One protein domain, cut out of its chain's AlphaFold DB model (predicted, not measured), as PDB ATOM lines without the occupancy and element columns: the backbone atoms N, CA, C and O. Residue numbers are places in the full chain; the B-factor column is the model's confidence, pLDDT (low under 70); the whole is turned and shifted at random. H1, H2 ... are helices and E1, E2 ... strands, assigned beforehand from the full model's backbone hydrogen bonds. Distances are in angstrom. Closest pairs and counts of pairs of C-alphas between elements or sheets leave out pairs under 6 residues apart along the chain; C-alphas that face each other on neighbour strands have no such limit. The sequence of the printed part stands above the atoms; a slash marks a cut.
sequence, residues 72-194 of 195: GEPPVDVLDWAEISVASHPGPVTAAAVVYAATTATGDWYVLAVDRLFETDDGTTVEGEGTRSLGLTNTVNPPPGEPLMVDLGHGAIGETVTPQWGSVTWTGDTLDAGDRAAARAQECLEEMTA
ATOM      1  N   GLY A  72      33.180 -30.204   4.529       84.31
ATOM      2  CA  GLY A  72      32.285 -29.498   5.443       84.31
ATOM      3  C   GLY A  72      33.002 -29.058   6.718       84.31
ATOM      4  O   GLY A  72      34.009 -29.653   7.104       84.31
ATOM      5  N   GLU A  73      32.433 -28.061   7.395       85.62
ATOM      6  CA  GLU A  73      32.785 -27.719   8.777       85.62
ATOM      7  C   GLU A  73      31.944 -28.591   9.729       85.62
ATOM      8  O   GLU A  73      30.712 -28.613   9.602       85.62
ATOM      9  N   PRO A  74      32.559 -29.351  10.651       85.00
ATOM     10  CA  PRO A  74      31.817 -30.138  11.627       85.00
ATOM     11  C   PRO A  74      31.014 -29.268  12.614       85.00
ATOM     12  O   PRO A  74      31.486 -28.222  13.056       85.00
ATOM     13  N   PRO A  75      29.815 -29.720  13.031       83.25
ATOM     14  CA  PRO A  75      29.076 -29.100  14.129       83.25
ATOM     15  C   PRO A  75      29.878 -29.070  15.442       83.25
ATOM     16  O   PRO A  75      30.652 -29.987  15.726       83.25
ATOM     17  N   VAL A  76      29.661 -28.047  16.277       80.94
ATOM     18  CA  VAL A  76      30.395 -27.857  17.549       80.94
ATOM     19  C   VAL A  76      30.230 -29.049  18.492       80.94
ATOM     20  O   VAL A  76      31.197 -29.513  19.080       80.94
ATOM     21  N   ASP A  77      29.028 -29.608  18.583       78.19
ATOM     22  CA  ASP A  77      28.748 -30.796  19.387       78.19
ATOM     23  C   ASP A  77      29.519 -32.031  18.895       78.19
ATOM     24  O   ASP A  77      29.966 -32.843  19.702       78.19
ATOM     25  N   VAL A  78      29.753 -32.156  17.586       81.25
ATOM     26  CA  VAL A  78      30.611 -33.215  17.033       81.25
ATOM     27  C   VAL A  78      32.075 -32.985  17.424       81.25
ATOM     28  O   VAL A  78      32.766 -33.946  17.764       81.25
ATOM     29  N   LEU A  79      32.548 -31.737  17.427       82.12
ATOM     30  CA  LEU A  79      33.909 -31.396  17.860       82.12
ATOM     31  C   LEU A  79      34.134 -31.650  19.356       82.12
ATOM     32  O   LEU A  79      35.164 -32.222  19.724       82.12
ATOM     33  N   ASP A  80      33.157 -31.315  20.197       78.56
ATOM     34  CA  ASP A  80      33.187 -31.587  21.637       78.56
ATOM     35  C   ASP A  80      33.243 -33.099  21.914       78.56
ATOM     36  O   ASP A  80      33.983 -33.572  22.776       78.56
ATOM     37  N   TRP A  81      32.498 -33.902  21.150       71.50
ATOM     38  CA  TRP A  81      32.552 -35.362  21.267       71.50
ATOM     39  C   TRP A  81      33.864 -35.956  20.746       71.50
ATOM     40  O   TRP A  81      34.355 -36.945  21.306       71.50
ATOM     41  N   ALA A  82      34.450 -35.350  19.711       75.38
ATOM     42  CA  ALA A  82      35.754 -35.738  19.181       75.38
ATOM     43  C   ALA A  82      36.880 -35.501  20.185       75.38
ATOM     44  O   ALA A  82      37.803 -36.314  20.259       75.38
ATOM     45  N   GLU A  83      36.764 -34.458  21.009       68.12
ATOM     46  CA  GLU A  83      37.666 -34.229  22.141       68.12
ATOM     47  C   GLU A  83      37.715 -35.412  23.099       68.12
ATOM     48  O   GLU A  83      38.775 -35.809  23.567       68.12
ATOM     49  N   ILE A  84      36.556 -36.001  23.370       61.09
ATOM     50  CA  ILE A  84      36.427 -37.067  24.359       61.09
ATOM     51  C   ILE A  84      36.822 -38.422  23.760       61.09
ATOM     52  O   ILE A  84      37.334 -39.288  24.470       61.09
ATOM     53  N   SER A  85      36.556 -38.624  22.467       60.97
ATOM     54  CA  SER A  85      36.511 -39.967  21.876       60.97
ATOM     55  C   SER A  85      37.674 -40.288  20.937       60.97
ATOM     56  O   SER A  85      37.934 -41.465  20.699       60.97
ATOM     57  N   VAL A  86      38.342 -39.274  20.376       65.12
ATOM     58  CA  VAL A  86      39.345 -39.445  19.301       65.12
ATOM     59  C   VAL A  86      40.592 -38.571  19.517       65.12
ATOM     60  O   VAL A  86      41.616 -38.746  18.850       65.12
ATOM     61  N   ALA A  87      40.558 -37.615  20.447       64.31
ATOM     62  CA  ALA A  87      41.722 -36.790  20.736       64.31
ATOM     63  C   ALA A  87      42.828 -37.618  21.403       64.31
ATOM     64  O   ALA A  87      42.614 -38.302  22.403       64.31
ATOM     65  N   SER A  88      44.039 -37.528  20.850       64.75
ATOM     66  CA  SER A  88      45.226 -38.131  21.470       64.75
ATOM     67  C   SER A  88      45.813 -37.264  22.586       64.75
ATOM     68  O   SER A  88      46.485 -37.792  23.468       64.75
ATOM     69  N   HIS A  89      45.551 -35.953  22.558       64.44
ATOM     70  CA  HIS A  89      45.999 -34.988  23.559       64.44
ATOM     71  C   HIS A  89      44.930 -33.914  23.800       64.44
ATOM     72  O   HIS A  89      44.197 -33.573  22.863       64.44
ATOM     73  N   PRO A  90      44.852 -33.359  25.023       66.75
ATOM     74  CA  PRO A  90      44.130 -32.118  25.259       66.75
ATOM     75  C   PRO A  90      44.842 -30.966  24.536       66.75
ATOM     76  O   PRO A  90      46.070 -30.945  24.428       66.75
ATOM     77  N   GLY A  91      44.059 -30.033  24.011       77.50
ATOM     78  CA  GLY A  91      44.563 -28.849  23.328       77.50
ATOM     79  C   GLY A  91      43.566 -28.289  22.312       77.50
ATOM     80  O   GLY A  91      42.619 -28.990  21.918       77.50
ATOM     81  N   PRO A  92      43.749 -27.022  21.905       84.81
ATOM     82  CA  PRO A  92      42.798 -26.318  21.060       84.81
ATOM     83  C   PRO A  92      42.765 -26.905  19.650       84.81
ATOM     84  O   PRO A  92      43.802 -27.219  19.063       84.81
ATOM     85  N   VAL A  93      41.557 -27.004  19.092       87.94
ATOM     86  CA  VAL A  93      41.343 -27.327  17.677       87.94
ATOM     87  C   VAL A  93      41.789 -26.141  16.826       87.94
ATOM     88  O   VAL A  93      41.338 -25.019  17.040       87.94
ATOM     89  N   THR A  94      42.663 -26.391  15.856       87.62
ATOM     90  CA  THR A  94      43.146 -25.372  14.910       87.62
ATOM     91  C   THR A  94      42.540 -25.502  13.525       87.62
ATOM     92  O   THR A  94      42.470 -24.513  12.802       87.62
ATOM     93  N   ALA A  95      42.118 -26.706  13.150       89.38
ATOM     94  CA  ALA A  95      41.385 -26.960  11.921       89.38
ATOM     95  C   ALA A  95      40.561 -28.239  12.082       89.38
ATOM     96  O   ALA A  95      40.996 -29.188  12.741       89.38
ATOM     97  N   ALA A  96      39.383 -28.276  11.470       91.50
ATOM     98  CA  ALA A  96      38.559 -29.466  11.433       91.50
ATOM     99  C   ALA A  96      37.845 -29.579  10.088       91.50
ATOM    100  O   ALA A  96      37.450 -28.584   9.493       91.50
ATOM    101  N   ALA A  97      37.696 -30.805   9.601       93.19
ATOM    102  CA  ALA A  97      37.012 -31.098   8.353       93.19
ATOM    103  C   ALA A  97      36.110 -32.307   8.534       93.19
ATOM    104  O   ALA A  97      36.487 -33.285   9.183       93.19
ATOM    105  N   VAL A  98      34.946 -32.277   7.897       92.75
ATOM    106  CA  VAL A  98      34.066 -33.434   7.806       92.75
ATOM    107  C   VAL A  98      33.737 -33.752   6.356       92.75
ATOM    108  O   VAL A  98      33.455 -32.860   5.558       92.75
ATOM    109  N   VAL A  99      33.778 -35.036   6.009       94.31
ATOM    110  CA  VAL A  99      33.483 -35.536   4.664       94.31
ATOM    111  C   VAL A  99      32.524 -36.710   4.772       94.31
ATOM    112  O   VAL A  99      32.731 -37.632   5.559       94.31
ATOM    113  N   TYR A 100      31.461 -36.689   3.973       93.06
ATOM    114  CA  TYR A 100      30.522 -37.802   3.900       93.06
ATOM    115  C   TYR A 100      31.204 -39.069   3.364       93.06
ATOM    116  O   TYR A 100      31.927 -39.024   2.371       93.06
ATOM    117  N   ALA A 101      30.956 -40.202   4.018       92.44
ATOM    118  CA  ALA A 101      31.541 -41.489   3.667       92.44
ATOM    119  C   ALA A 101      30.521 -42.422   3.012       92.44
ATOM    120  O   ALA A 101      30.738 -42.892   1.895       92.44
ATOM    121  N   ALA A 102      29.420 -42.718   3.708       91.25
ATOM    122  CA  ALA A 102      28.415 -43.668   3.238       91.25
ATOM    123  C   ALA A 102      27.107 -43.592   4.038       91.25
ATOM    124  O   ALA A 102      27.114 -43.329   5.239       91.25
ATOM    125  N   THR A 103      25.995 -43.963   3.401       89.50
ATOM    126  CA  THR A 103      24.726 -44.264   4.071       89.50
ATOM    127  C   THR A 103      24.669 -45.752   4.380       89.50
ATOM    128  O   THR A 103      24.898 -46.607   3.521       89.50
ATOM    129  N   THR A 104      24.308 -46.077   5.615       85.56
ATOM    130  CA  THR A 104      24.085 -47.450   6.077       85.56
ATOM    131  C   THR A 104      22.695 -47.580   6.699       85.56
ATOM    132  O   THR A 104      21.951 -46.608   6.821       85.56
ATOM    133  N   ALA A 105      22.340 -48.777   7.171       82.88
ATOM    134  CA  ALA A 105      21.097 -48.978   7.919       82.88
ATOM    135  C   ALA A 105      21.020 -48.148   9.218       82.88
ATOM    136  O   ALA A 105      19.922 -47.913   9.718       82.88
ATOM    137  N   THR A 106      22.161 -47.712   9.765       80.81
ATOM    138  CA  THR A 106      22.233 -46.872  10.971       80.81
ATOM    139  C   THR A 106      22.350 -45.381  10.651       80.81
ATOM    140  O   THR A 106      22.633 -44.605  11.556       80.81
ATOM    141  N   GLY A 107      22.121 -44.996   9.390       86.38
ATOM    142  CA  GLY A 107      22.125 -43.623   8.892       86.38
ATOM    143  C   GLY A 107      23.391 -43.239   8.137       86.38
ATOM    144  O   GLY A 107      24.155 -44.109   7.699       86.38
ATOM    145  N   ASP A 108      23.552 -41.931   7.965       90.25
ATOM    146  CA  ASP A 108      24.647 -41.319   7.220       90.25
ATOM    147  C   ASP A 108      25.894 -41.232   8.087       90.25
ATOM    148  O   ASP A 108      25.839 -40.822   9.246       90.25
ATOM    149  N   TRP A 109      27.019 -41.632   7.511       91.75
ATOM    150  CA  TRP A 109      28.307 -41.646   8.175       91.75
ATOM    151  C   TRP A 109      29.279 -40.703   7.500       91.75
ATOM    152  O   TRP A 109      29.312 -40.574   6.275       91.75
ATOM    153  N   TYR A 110      30.118 -40.102   8.327       93.44
ATOM    154  CA  TYR A 110      31.054 -39.064   7.960       93.44
ATOM    155  C   TYR A 110      32.409 -39.360   8.587       93.44
ATOM    156  O   TYR A 110      32.480 -39.802   9.737       93.44
ATOM    157  N   VAL A 111      33.479 -39.095   7.844       95.38
ATOM    158  CA  VAL A 111      34.826 -39.049   8.402       95.38
ATOM    159  C   VAL A 111      35.110 -37.627   8.858       95.38
ATOM    160  O   VAL A 111      34.931 -36.673   8.104       95.38
ATOM    161  N   LEU A 112      35.541 -37.512  10.105       93.94
ATOM    162  CA  LEU A 112      35.994 -36.297  10.755       93.94
ATOM    163  C   LEU A 112      37.522 -36.326  10.816       93.94
ATOM    164  O   LEU A 112      38.094 -37.301  11.299       93.94
ATOM    165  N   ALA A 113      38.171 -35.255  10.377       93.19
ATOM    166  CA  ALA A 113      39.587 -35.016  10.605       93.19
ATOM    167  C   ALA A 113      39.750 -33.751  11.455       93.19
ATOM    168  O   ALA A 113      39.092 -32.746  11.192       93.19
ATOM    169  N   VAL A 114      40.600 -33.803  12.480       91.88
ATOM    170  CA  VAL A 114      40.809 -32.688  13.417       91.88
ATOM    171  C   VAL A 114      42.297 -32.505  13.672       91.88
ATOM    172  O   VAL A 114      42.957 -33.448  14.103       91.88
ATOM    173  N   ASP A 115      42.794 -31.289  13.463       90.69
ATOM    174  CA  ASP A 115      44.125 -30.862  13.887       90.69
ATOM    175  C   ASP A 115      44.011 -30.090  15.206       90.69
ATOM    176  O   ASP A 115      43.190 -29.177  15.348       90.69
ATOM    177  N   ARG A 116      44.837 -30.471  16.182       88.00
ATOM    178  CA  ARG A 116      44.930 -29.829  17.498       88.00
ATOM    179  C   ARG A 116      46.367 -29.488  17.826       88.00
ATOM    180  O   ARG A 116      47.254 -30.315  17.603       88.00
ATOM    181  N   LEU A 117      46.585 -28.329  18.434       87.56
ATOM    182  CA  LEU A 117      47.882 -28.040  19.037       87.56
ATOM    183  C   LEU A 117      48.055 -28.843  20.319       87.56
ATOM    184  O   LEU A 117      47.088 -29.163  21.008       87.56
ATOM    185  N   PHE A 118      49.304 -29.155  20.637       84.81
ATOM    186  CA  PHE A 118      49.648 -29.751  21.913       84.81
ATOM    187  C   PHE A 118      49.562 -28.699  23.025       84.81
ATOM    188  O   PHE A 118      50.142 -27.615  22.913       84.81
ATOM    189  N   GLU A 119      48.852 -29.035  24.101       84.19
ATOM    190  CA  GLU A 119      48.765 -28.226  25.313       84.19
ATOM    191  C   GLU A 119      49.395 -28.967  26.497       84.19
ATOM    192  O   GLU A 119      49.140 -30.149  26.734       84.19
ATOM    193  N   THR A 120      50.253 -28.267  27.236       83.94
ATOM    194  CA  THR A 120      50.882 -28.774  28.458       83.94
ATOM    195  C   THR A 120      49.939 -28.672  29.662       83.94
ATOM    196  O   THR A 120      48.965 -27.927  29.648       83.94
ATOM    197  N   ASP A 121      50.258 -29.367  30.762       84.06
ATOM    198  CA  ASP A 121      49.431 -29.376  31.987       84.06
ATOM    199  C   ASP A 121      49.187 -27.977  32.605       84.06
ATOM    200  O   ASP A 121      48.249 -27.793  33.382       84.06
ATOM    201  N   ASP A 122      50.040 -26.992  32.309       85.75
ATOM    202  CA  ASP A 122      49.905 -25.593  32.736       85.75
ATOM    203  C   ASP A 122      49.079 -24.719  31.771       85.75
ATOM    204  O   ASP A 122      48.922 -23.525  32.026       85.75
ATOM    205  N   GLY A 123      48.528 -25.303  30.702       80.56
ATOM    206  CA  GLY A 123      47.708 -24.616  29.698       80.56
ATOM    207  C   GLY A 123      48.520 -23.876  28.634       80.56
ATOM    208  O   GLY A 123      47.988 -23.011  27.941       80.56
ATOM    209  N   THR A 124      49.821 -24.164  28.519       86.81
ATOM    210  CA  THR A 124      50.678 -23.550  27.502       86.81
ATOM    211  C   THR A 124      50.597 -24.354  26.207       86.81
ATOM    212  O   THR A 124      50.868 -25.553  26.179       86.81
ATOM    213  N   THR A 125      50.264 -23.684  25.106       85.81
ATOM    214  CA  THR A 125      50.283 -24.290  23.771       85.81
ATOM    215  C   THR A 125      51.690 -24.262  23.175       85.81
ATOM    216  O   THR A 125      52.364 -23.229  23.223       85.81
ATOM    217  N   VAL A 126      52.134 -25.372  22.582       80.31
ATOM    218  CA  VAL A 126      53.450 -25.464  21.933       80.31
ATOM    219  C   VAL A 126      53.300 -25.355  20.415       80.31
ATOM    220  O   VAL A 126      52.703 -26.210  19.769       80.31
ATOM    221  N   GLU A 127      53.844 -24.288  19.823       73.56
ATOM    222  CA  GLU A 127      53.790 -24.087  18.371       73.56
ATOM    223  C   GLU A 127      54.568 -25.170  17.612       73.56
ATOM    224  O   GLU A 127      55.703 -25.506  17.952       73.56
ATOM    225  N   GLY A 128      53.965 -25.685  16.538       70.62
ATOM    226  CA  GLY A 128      54.552 -26.745  15.715       70.62
ATOM    227  C   GLY A 128      54.450 -28.144  16.324       70.62
ATOM    228  O   GLY A 128      54.801 -29.112  15.654       70.62
ATOM    229  N   GLU A 129      53.936 -28.266  17.549       80.44
ATOM    230  CA  GLU A 129      53.576 -29.540  18.158       80.44
ATOM    231  C   GLU A 129      52.055 -29.685  18.165       80.44
ATOM    232  O   GLU A 129      51.311 -28.788  18.561       80.44
ATOM    233  N   GLY A 130      51.575 -30.827  17.693       85.12
ATOM    234  CA  GLY A 130      50.150 -31.075  17.596       85.12
ATOM    235  C   GLY A 130      49.842 -32.424  16.982       85.12
ATOM    236  O   GLY A 130      50.714 -33.102  16.429       85.12
ATOM    237  N   THR A 131      48.580 -32.810  17.086       89.75
ATOM    238  CA  THR A 131      48.092 -34.088  16.580       89.75
ATOM    239  C   THR A 131      46.978 -33.890  15.579       89.75
ATOM    240  O   THR A 131      46.060 -33.105  15.816       89.75
ATOM    241  N   ARG A 132      47.040 -34.677  14.509       91.56
ATOM    242  CA  ARG A 132      45.922 -34.951  13.620       91.56
ATOM    243  C   ARG A 132      45.218 -36.213  14.092       91.56
ATOM    244  O   ARG A 132      45.869 -37.241  14.276       91.56
ATOM    245  N   SER A 133      43.903 -36.150  14.235       92.81
ATOM    246  CA  SER A 133      43.040 -37.277  14.600       92.81
ATOM    247  C   SER A 133      42.013 -37.542  13.501       92.81
ATOM    248  O   SER A 133      41.491 -36.599  12.905       92.81
ATOM    249  N   LEU A 134      41.692 -38.817  13.261       94.25
ATOM    250  CA  LEU A 134      40.622 -39.256  12.363       94.25
ATOM    251  C   LEU A 134      39.534 -39.991  13.141       94.25
ATOM    252  O   LEU A 134      39.817 -40.933  13.877       94.25
ATOM    253  N   GLY A 135      38.279 -39.611  12.923       94.12
ATOM    254  CA  GLY A 135      37.113 -40.261  13.509       94.12
ATOM    255  C   GLY A 135      36.052 -40.608  12.469       94.12
ATOM    256  O   GLY A 135      35.907 -39.919  11.466       94.12
ATOM    257  N   LEU A 136      35.277 -41.659  12.718       93.94
ATOM    258  CA  LEU A 136      34.061 -41.982  11.971       93.94
ATOM    259  C   LEU A 136      32.841 -41.661  12.836       93.94
ATOM    260  O   LEU A 136      32.753 -42.139  13.966       93.94
ATOM    261  N   THR A 137      31.879 -40.899  12.318       91.56
ATOM    262  CA  THR A 137      30.679 -40.517  13.076       91.56
ATOM    263  C   THR A 137      29.403 -40.525  12.242       91.56
ATOM    264  O   THR A 137      29.436 -40.274  11.042       91.56
ATOM    265  N   ASN A 138      28.265 -40.792  12.885       87.75
ATOM    266  CA  ASN A 138      26.921 -40.643  12.319       87.75
ATOM    267  C   ASN A 138      26.159 -39.429  12.891       87.75
ATOM    268  O   ASN A 138      24.948 -39.323  12.715       87.75
ATOM    269  N   THR A 139      26.844 -38.537  13.616       81.56
ATOM    270  CA  THR A 139      26.197 -37.483  14.425       81.56
ATOM    271  C   THR A 139      26.076 -36.141  13.694       81.56
ATOM    272  O   THR A 139      25.357 -35.261  14.142       81.56
ATOM    273  N   VAL A 140      26.723 -35.981  12.537       74.19
ATOM    274  CA  VAL A 140      26.748 -34.714  11.773       74.19
ATOM    275  C   VAL A 140      25.367 -34.344  11.225       74.19
ATOM    276  O   VAL A 140      24.975 -33.182  11.245       74.19
ATOM    277  N   ASN A 141      24.620 -35.342  10.756       69.94
ATOM    278  CA  ASN A 141      23.224 -35.216  10.355       69.94
ATOM    279  C   ASN A 141      22.451 -36.379  10.992       69.94
ATOM    280  O   ASN A 141      22.269 -37.421  10.357       69.94
ATOM    281  N   PRO A 142      22.119 -36.275  12.291       59.75
ATOM    282  CA  PRO A 142      21.881 -37.454  13.097       59.75
ATOM    283  C   PRO A 142      20.591 -38.182  12.673       59.75
ATOM    284  O   PRO A 142      19.510 -37.582  12.636       59.75
ATOM    285  N   PRO A 143      20.667 -39.492  12.383       58.38
ATOM    286  CA  PRO A 143      19.503 -40.354  12.196       58.38
ATOM    287  C   PRO A 143      18.820 -40.606  13.560       58.38
ATOM    288  O   PRO A 143      19.370 -40.260  14.601       58.38
ATOM    289  N   PRO A 144      17.654 -41.278  13.627       56.22
ATOM    290  CA  PRO A 144      16.970 -41.580  14.899       56.22
ATOM    291  C   PRO A 144      17.711 -42.566  15.834       56.22
ATOM    292  O   PRO A 144      17.112 -43.076  16.780       56.22
ATOM    293  N   GLY A 145      18.971 -42.900  15.544       62.78
ATOM    294  CA  GLY A 145      19.796 -43.819  16.325       62.78
ATOM    295  C   GLY A 145      20.621 -43.121  17.407       62.78
ATOM    296  O   GLY A 145      20.541 -41.910  17.596       62.78
ATOM    297  N   GLU A 146      21.427 -43.907  18.122       70.12
ATOM    298  CA  GLU A 146      22.390 -43.364  19.082       70.12
ATOM    299  C   GLU A 146      23.565 -42.697  18.342       70.12
ATOM    300  O   GLU A 146      24.015 -43.225  17.313       70.12
ATOM    301  N   PRO A 147      24.058 -41.547  18.838       76.06
ATOM    302  CA  PRO A 147      25.250 -40.913  18.300       76.06
ATOM    303  C   PRO A 147      26.458 -41.816  18.540       76.06
ATOM    304  O   PRO A 147      26.672 -42.328  19.642       76.06
ATOM    305  N   LEU A 148      27.243 -42.023  17.491       86.44
ATOM    306  CA  LEU A 148      28.439 -42.845  17.503       86.44
ATOM    307  C   LEU A 148      29.626 -42.040  16.994       86.44
ATOM    308  O   LEU A 148      29.533 -41.265  16.037       86.44
ATOM    309  N   MET A 149      30.759 -42.284  17.637       89.50
ATOM    310  CA  MET A 149      32.058 -41.805  17.214       89.50
ATOM    311  C   MET A 149      33.079 -42.918  17.417       89.50
ATOM    312  O   MET A 149      33.158 -43.507  18.494       89.50
ATOM    313  N   VAL A 150      33.820 -43.233  16.362       91.38
ATOM    314  CA  VAL A 150      34.819 -44.302  16.349       91.38
ATOM    315  C   VAL A 150      36.169 -43.696  16.011       91.38
ATOM    316  O   VAL A 150      36.292 -43.036  14.983       91.38
ATOM    317  N   ASP A 151      37.169 -43.941  16.853       93.06
ATOM    318  CA  ASP A 151      38.558 -43.583  16.568       93.06
ATOM    319  C   ASP A 151      39.099 -44.430  15.405       93.06
ATOM    320  O   ASP A 151      39.049 -45.665  15.445       93.06
ATOM    321  N   LEU A 152      39.581 -43.752  14.362       93.31
ATOM    322  CA  LEU A 152      40.241 -44.355  13.207       93.31
ATOM    323  C   LEU A 152      41.764 -44.179  13.257       93.31
ATOM    324  O   LEU A 152      42.463 -44.796  12.459       93.31
ATOM    325  N   GLY A 153      42.307 -43.371  14.162       92.25
ATOM    326  CA  GLY A 153      43.741 -43.208  14.353       92.25
ATOM    327  C   GLY A 153      44.189 -41.758  14.473       92.25
ATOM    328  O   GLY A 153      43.424 -40.809  14.315       92.25
ATOM    329  N   HIS A 154      45.485 -41.608  14.729       92.25
ATOM    330  CA  HIS A 154      46.130 -40.329  14.990       92.25
ATOM    331  C   HIS A 154      47.563 -40.290  14.447       92.25
ATOM    332  O   HIS A 154      48.193 -41.330  14.239       92.25
ATOM    333  N   GLY A 155      48.082 -39.082  14.246       90.31
ATOM    334  CA  GLY A 155      49.452 -38.806  13.815       90.31
ATOM    335  C   GLY A 155      49.850 -37.360  14.111       90.31
ATOM    336  O   GLY A 155      49.086 -36.618  14.729       90.31
ATOM    337  N   ALA A 156      51.049 -36.955  13.693       88.69
ATOM    338  CA  ALA A 156      51.467 -35.558  13.799       88.69
ATOM    339  C   ALA A 156      50.709 -34.680  12.785       88.69
ATOM    340  O   ALA A 156      50.318 -35.151  11.714       88.69
ATOM    341  N   ILE A 157      50.513 -33.395  13.101       86.69
ATOM    342  CA  ILE A 157      49.993 -32.428  12.119       86.69
ATOM    343  C   ILE A 157      50.915 -32.393  10.892       86.69
ATOM    344  O   ILE A 157      52.139 -32.384  11.017       86.69
ATOM    345  N   GLY A 158      50.314 -32.361   9.701       82.62
ATOM    346  CA  GLY A 158      51.037 -32.357   8.425       82.62
ATOM    347  C   GLY A 158      51.503 -33.739   7.957       82.62
ATOM    348  O   GLY A 158      52.071 -33.847   6.872       82.62
ATOM    349  N   GLU A 159      51.246 -34.797   8.730       88.12
ATOM    350  CA  GLU A 159      51.415 -36.177   8.284       88.12
ATOM    351  C   GLU A 159      50.071 -36.794   7.873       88.12
ATOM    352  O   GLU A 159      49.011 -36.491   8.427       88.12
ATOM    353  N   THR A 160      50.117 -37.708   6.901       91.75
ATOM    354  CA  THR A 160      48.954 -38.518   6.535       91.75
ATOM    355  C   THR A 160      48.736 -39.616   7.574       91.75
ATOM    356  O   THR A 160      49.566 -40.512   7.747       91.75
ATOM    357  N   VAL A 161      47.576 -39.594   8.220       93.31
ATOM    358  CA  VAL A 161      47.099 -40.632   9.129       93.31
ATOM    359  C   VAL A 161      46.455 -41.753   8.314       93.31
ATOM    360  O   VAL A 161      45.564 -41.526   7.493       93.31
ATOM    361  N   THR A 162      46.904 -42.989   8.540       95.31
ATOM    362  CA  THR A 162      46.284 -44.180   7.940       95.31
ATOM    363  C   THR A 162      45.093 -44.619   8.797       95.31
ATOM    364  O   THR A 162      45.314 -44.960   9.964       95.31
ATOM    365  N   PRO A 163      43.858 -44.649   8.260       94.69
ATOM    366  CA  PRO A 163      42.685 -45.025   9.039       94.69
ATOM    367  C   PRO A 163      42.693 -46.515   9.414       94.69
ATOM    368  O   PRO A 163      43.048 -47.392   8.622       94.69
ATOM    369  N   GLN A 164      42.276 -46.812  10.641       94.50
ATOM    370  CA  GLN A 164      42.192 -48.146  11.220       94.50
ATOM    371  C   GLN A 164      40.731 -48.580  11.337       94.50
ATOM    372  O   GLN A 164      40.046 -48.316  12.319       94.50
ATOM    373  N   TRP A 165      40.262 -49.332  10.348       93.81
ATOM    374  CA  TRP A 165      38.865 -49.772  10.266       93.81
ATOM    375  C   TRP A 165      38.533 -51.025  11.084       93.81
ATOM    376  O   TRP A 165      37.417 -51.526  11.011       93.81
ATOM    377  N   GLY A 166      39.477 -51.570  11.858       89.75
ATOM    378  CA  GLY A 166      39.309 -52.859  12.549       89.75
ATOM    379  C   GLY A 166      38.182 -52.896  13.592       89.75
ATOM    380  O   GLY A 166      37.697 -53.975  13.933       89.75
ATOM    381  N   SER A 167      37.756 -51.733  14.084       85.94
ATOM    382  CA  SER A 167      36.623 -51.540  14.996       85.94
ATOM    383  C   SER A 167      35.273 -51.402  14.275       85.94
ATOM    384  O   SER A 167      34.229 -51.406  14.927       85.94
ATOM    385  N   VAL A 168      35.274 -51.315  12.942       88.94
ATOM    386  CA  VAL A 168      34.093 -51.085  12.106       88.94
ATOM    387  C   VAL A 168      33.826 -52.326  11.255       88.94
ATOM    388  O   VAL A 168      34.724 -52.907  10.654       88.94
ATOM    389  N   THR A 169      32.570 -52.761  11.160       89.12
ATOM    390  CA  THR A 169      32.200 -53.961  10.383       89.12
ATOM    391  C   THR A 169      32.018 -53.686   8.885       89.12
ATOM    392  O   THR A 169      31.314 -54.431   8.201       89.12
ATOM    393  N   TRP A 170      32.573 -52.586   8.373       90.94
ATOM    394  CA  TRP A 170      32.447 -52.196   6.969       90.94
ATOM    395  C   TRP A 170      33.344 -53.058   6.083       90.94
ATOM    396  O   TRP A 170      34.445 -53.444   6.468       90.94
ATOM    397  N   THR A 171      32.855 -53.389   4.890       91.75
ATOM    398  CA  THR A 171      33.566 -54.228   3.914       91.75
ATOM    399  C   THR A 171      33.200 -53.810   2.493       91.75
ATOM    400  O   THR A 171      32.183 -53.144   2.293       91.75
ATOM    401  N   GLY A 172      34.011 -54.225   1.512       93.31
ATOM    402  CA  GLY A 172      33.761 -53.966   0.091       93.31
ATOM    403  C   GLY A 172      33.634 -52.474  -0.212       93.31
ATOM    404  O   GLY A 172      34.339 -51.661   0.380       93.31
ATOM    405  N   ASP A 173      32.678 -52.121  -1.070       91.56
ATOM    406  CA  ASP A 173      32.472 -50.750  -1.554       91.56
ATOM    407  C   ASP A 173      32.287 -49.713  -0.431       91.56
ATOM    408  O   ASP A 173      32.675 -48.557  -0.588       91.56
ATOM    409  N   THR A 174      31.712 -50.107   0.713       92.12
ATOM    410  CA  THR A 174      31.534 -49.210   1.867       92.12
ATOM    411  C   THR A 174      32.863 -48.896   2.553       92.12
ATOM    412  O   THR A 174      33.082 -47.759   2.961       92.12
ATOM    413  N   LEU A 175      33.761 -49.881   2.659       94.31
ATOM    414  CA  LEU A 175      35.105 -49.656   3.189       94.31
ATOM    415  C   LEU A 175      35.910 -48.768   2.233       94.31
ATOM    416  O   LEU A 175      36.481 -47.775   2.669       94.31
ATOM    417  N   ASP A 176      35.842 -49.051   0.929       93.50
ATOM    418  CA  ASP A 176      36.513 -48.244  -0.095       93.50
ATOM    419  C   ASP A 176      36.001 -46.790  -0.106       93.50
ATOM    420  O   ASP A 176      36.756 -45.856  -0.375       93.50
ATOM    421  N   ALA A 177      34.708 -46.576   0.165       92.44
ATOM    422  CA  ALA A 177      34.134 -45.240   0.321       92.44
ATOM    423  C   ALA A 177      34.643 -44.538   1.589       92.44
ATOM    424  O   ALA A 177      34.993 -43.360   1.526       92.44
ATOM    425  N   GLY A 178      34.751 -45.268   2.704       94.19
ATOM    426  CA  GLY A 178      35.374 -44.782   3.934       94.19
ATOM    427  C   GLY A 178      36.822 -44.340   3.723       94.19
ATOM    428  O   GLY A 178      37.186 -43.243   4.137       94.19
ATOM    429  N   ASP A 179      37.625 -45.138   3.013       96.44
ATOM    430  CA  ASP A 179      39.018 -44.801   2.688       96.44
ATOM    431  C   ASP A 179      39.121 -43.521   1.845       96.44
ATOM    432  O   ASP A 179      39.939 -42.647   2.137       96.44
ATOM    433  N   ARG A 180      38.259 -43.363   0.830       96.38
ATOM    434  CA  ARG A 180      38.213 -42.129   0.023       96.38
ATOM    435  C   ARG A 180      37.806 -40.912   0.854       96.38
ATOM    436  O   ARG A 180      38.414 -39.856   0.706       96.38
ATOM    437  N   ALA A 181      36.815 -41.055   1.732       95.31
ATOM    438  CA  ALA A 181      36.388 -39.979   2.622       95.31
ATOM    439  C   ALA A 181      37.487 -39.590   3.622       95.31
ATOM    440  O   ALA A 181      37.708 -38.404   3.846       95.31
ATOM    441  N   ALA A 182      38.220 -40.564   4.168       96.00
ATOM    442  CA  ALA A 182      39.338 -40.314   5.075       96.00
ATOM    443  C   ALA A 182      40.525 -39.632   4.391       96.00
ATOM    444  O   ALA A 182      41.146 -38.753   4.986       96.00
ATOM    445  N   ALA A 183      40.832 -39.996   3.144       96.25
ATOM    446  CA  ALA A 183      41.822 -39.278   2.349       96.25
ATOM    447  C   ALA A 183      41.373 -37.828   2.109       96.25
ATOM    448  O   ALA A 183      42.105 -36.896   2.438       96.25
ATOM    449  N   ARG A 184      40.133 -37.627   1.645       95.44
ATOM    450  CA  ARG A 184      39.618 -36.285   1.360       95.44
ATOM    451  C   ARG A 184      39.538 -35.403   2.604       95.44
ATOM    452  O   ARG A 184      39.885 -34.234   2.525       95.44
ATOM    453  N   ALA A 185      39.125 -35.932   3.755       94.38
ATOM    454  CA  ALA A 185      39.046 -35.152   4.992       94.38
ATOM    455  C   ALA A 185      40.419 -34.597   5.415       94.38
ATOM    456  O   ALA A 185      40.504 -33.482   5.924       94.38
ATOM    457  N   GLN A 186      41.496 -35.341   5.157       94.12
ATOM    458  CA  GLN A 186      42.861 -34.874   5.411       94.12
ATOM    459  C   GLN A 186      43.305 -33.818   4.396       94.12
ATOM    460  O   GLN A 186      43.877 -32.807   4.799       94.12
ATOM    461  N   GLU A 187      42.982 -33.999   3.112       93.62
ATOM    462  CA  GLU A 187      43.217 -32.977   2.080       93.62
ATOM    463  C   GLU A 187      42.495 -31.663   2.419       93.62
ATOM    464  O   GLU A 187      43.078 -30.591   2.293       93.62
ATOM    465  N   CYS A 188      41.258 -31.732   2.923       92.31
ATOM    466  CA  CYS A 188      40.507 -30.556   3.363       92.31
ATOM    467  C   CYS A 188      41.252 -29.768   4.457       92.31
ATOM    468  O   CYS A 188      41.284 -28.540   4.415       92.31
ATOM    469  N   LEU A 189      41.873 -30.450   5.430       89.12
ATOM    470  CA  LEU A 189      42.675 -29.786   6.467       89.12
ATOM    471  C   LEU A 189      43.914 -29.100   5.886       89.12
ATOM    472  O   LEU A 189      44.258 -27.991   6.290       89.12
ATOM    473  N   GLU A 190      44.586 -29.743   4.933       88.31
ATOM    474  CA  GLU A 190      45.749 -29.170   4.249       88.31
ATOM    475  C   GLU A 190      45.369 -27.931   3.428       88.31
ATOM    476  O   GLU A 190      46.069 -26.924   3.477       88.31
ATOM    477  N   GLU A 191      44.226 -27.961   2.740       88.31
ATOM    478  CA  GLU A 191      43.675 -26.813   2.007       88.31
ATOM    479  C   GLU A 191      43.341 -25.633   2.938       88.31
ATOM    480  O   GLU A 191      43.571 -24.482   2.571       88.31
ATOM    481  N   MET A 192      42.839 -25.901   4.148       83.56
ATOM    482  CA  MET A 192      42.510 -24.867   5.142       83.56
ATOM    483  C   MET A 192      43.735 -24.264   5.838       83.56
ATOM    484  O   MET A 192      43.680 -23.127   6.304       83.56
ATOM    485  N   THR A 193      44.827 -25.023   5.928       75.62
ATOM    486  CA  THR A 193      46.056 -24.628   6.635       75.62
ATOM    487  C   THR A 193      47.167 -24.146   5.695       75.62
ATOM    488  O   THR A 193      48.225 -23.715   6.161       75.62
ATOM    489  N   ALA A 194      46.937 -24.177   4.377       69.62
ATOM    490  CA  ALA A 194      47.854 -23.640   3.380       69.62
ATOM    491  C   ALA A 194      47.946 -22.094   3.468       69.62
ATOM    492  O   ALA A 194      46.918 -21.430   3.611       69.62
TER     493      ALA A 194
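Overview. This is residues 72 to 194 of the 195 residues of an uncharacterized protein of Intrasporangiaceae bacterium (UniProt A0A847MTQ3). A twisted sheet of four antiparallel strands has the long helix H2 packed along one face, over E1 and E2, and the short helix H1 on the opposite face: three layers, with helices on both faces of a sheet. The printed part has 123 residues with two named helices and four named strands, in the order H1 E1 E2 E3 E4 H2; the class is mixed. The strands form a meander, each the antiparallel neighbour of the one before, in the order E1 E2 E3 E4. The whole is compact, with a radius of gyration of the C-alphas of 14.0 A, and elongated, spanning 44 by 26 by 25 A.

Arrangement. Going along from Gly 72, you meet H1, residues 76 to 85, then E1, 93 to 104, E2, 107 to 119, E3, 125 to 137, E4, 149 to 156, and H2, 173 to 193. H1 is on the sheet; its closest C-alphas to E4 are Ser 85 and Met 149, 6.7 A apart. Look for hairpins at E1 and E2 (N 99 to O 111, 2.9 A), E2 and E3 (N 114 to O 133, 3.0 A), and E3 and E4 (N 134 to O 153, 2.8 A), where these atoms are within hydrogen-bond range. H2 is on the opposite face from H1, at a height over the sheet of 7.5 A, and runs along the strands, at 21 degrees to E1 on the local plane. Its closest C-alphas to E1 are Gly 178 and Ala 101, 5.1 A apart. H1 and H2 are apart. Every O i to N i+4 pair is within hydrogen-bond range in H2, and 5 of 6 in H1.

Along the chain. Find C-alpha 76 at (30.395, -27.857, 17.549), where H1 begins; it is 14.2 A long. E1 measures 28.9 A, E2 34.9 A, E3 27.6 A, with a bend of 95 degrees at residue 128, and E4 20.7 A. H2 runs 30.6 A to C-alpha 193 at (46.056, -24.628, 6.635).

Size, cuts and confidence. The C-alphas farthest apart are those of Asp 122 and Gly 172, 46.2 A. The printed part has no cut. The links E3 to E4 and E4 to H2 are long. Look for pLDDT under 70 at residues 83 to 90, 141 to 145 and 194.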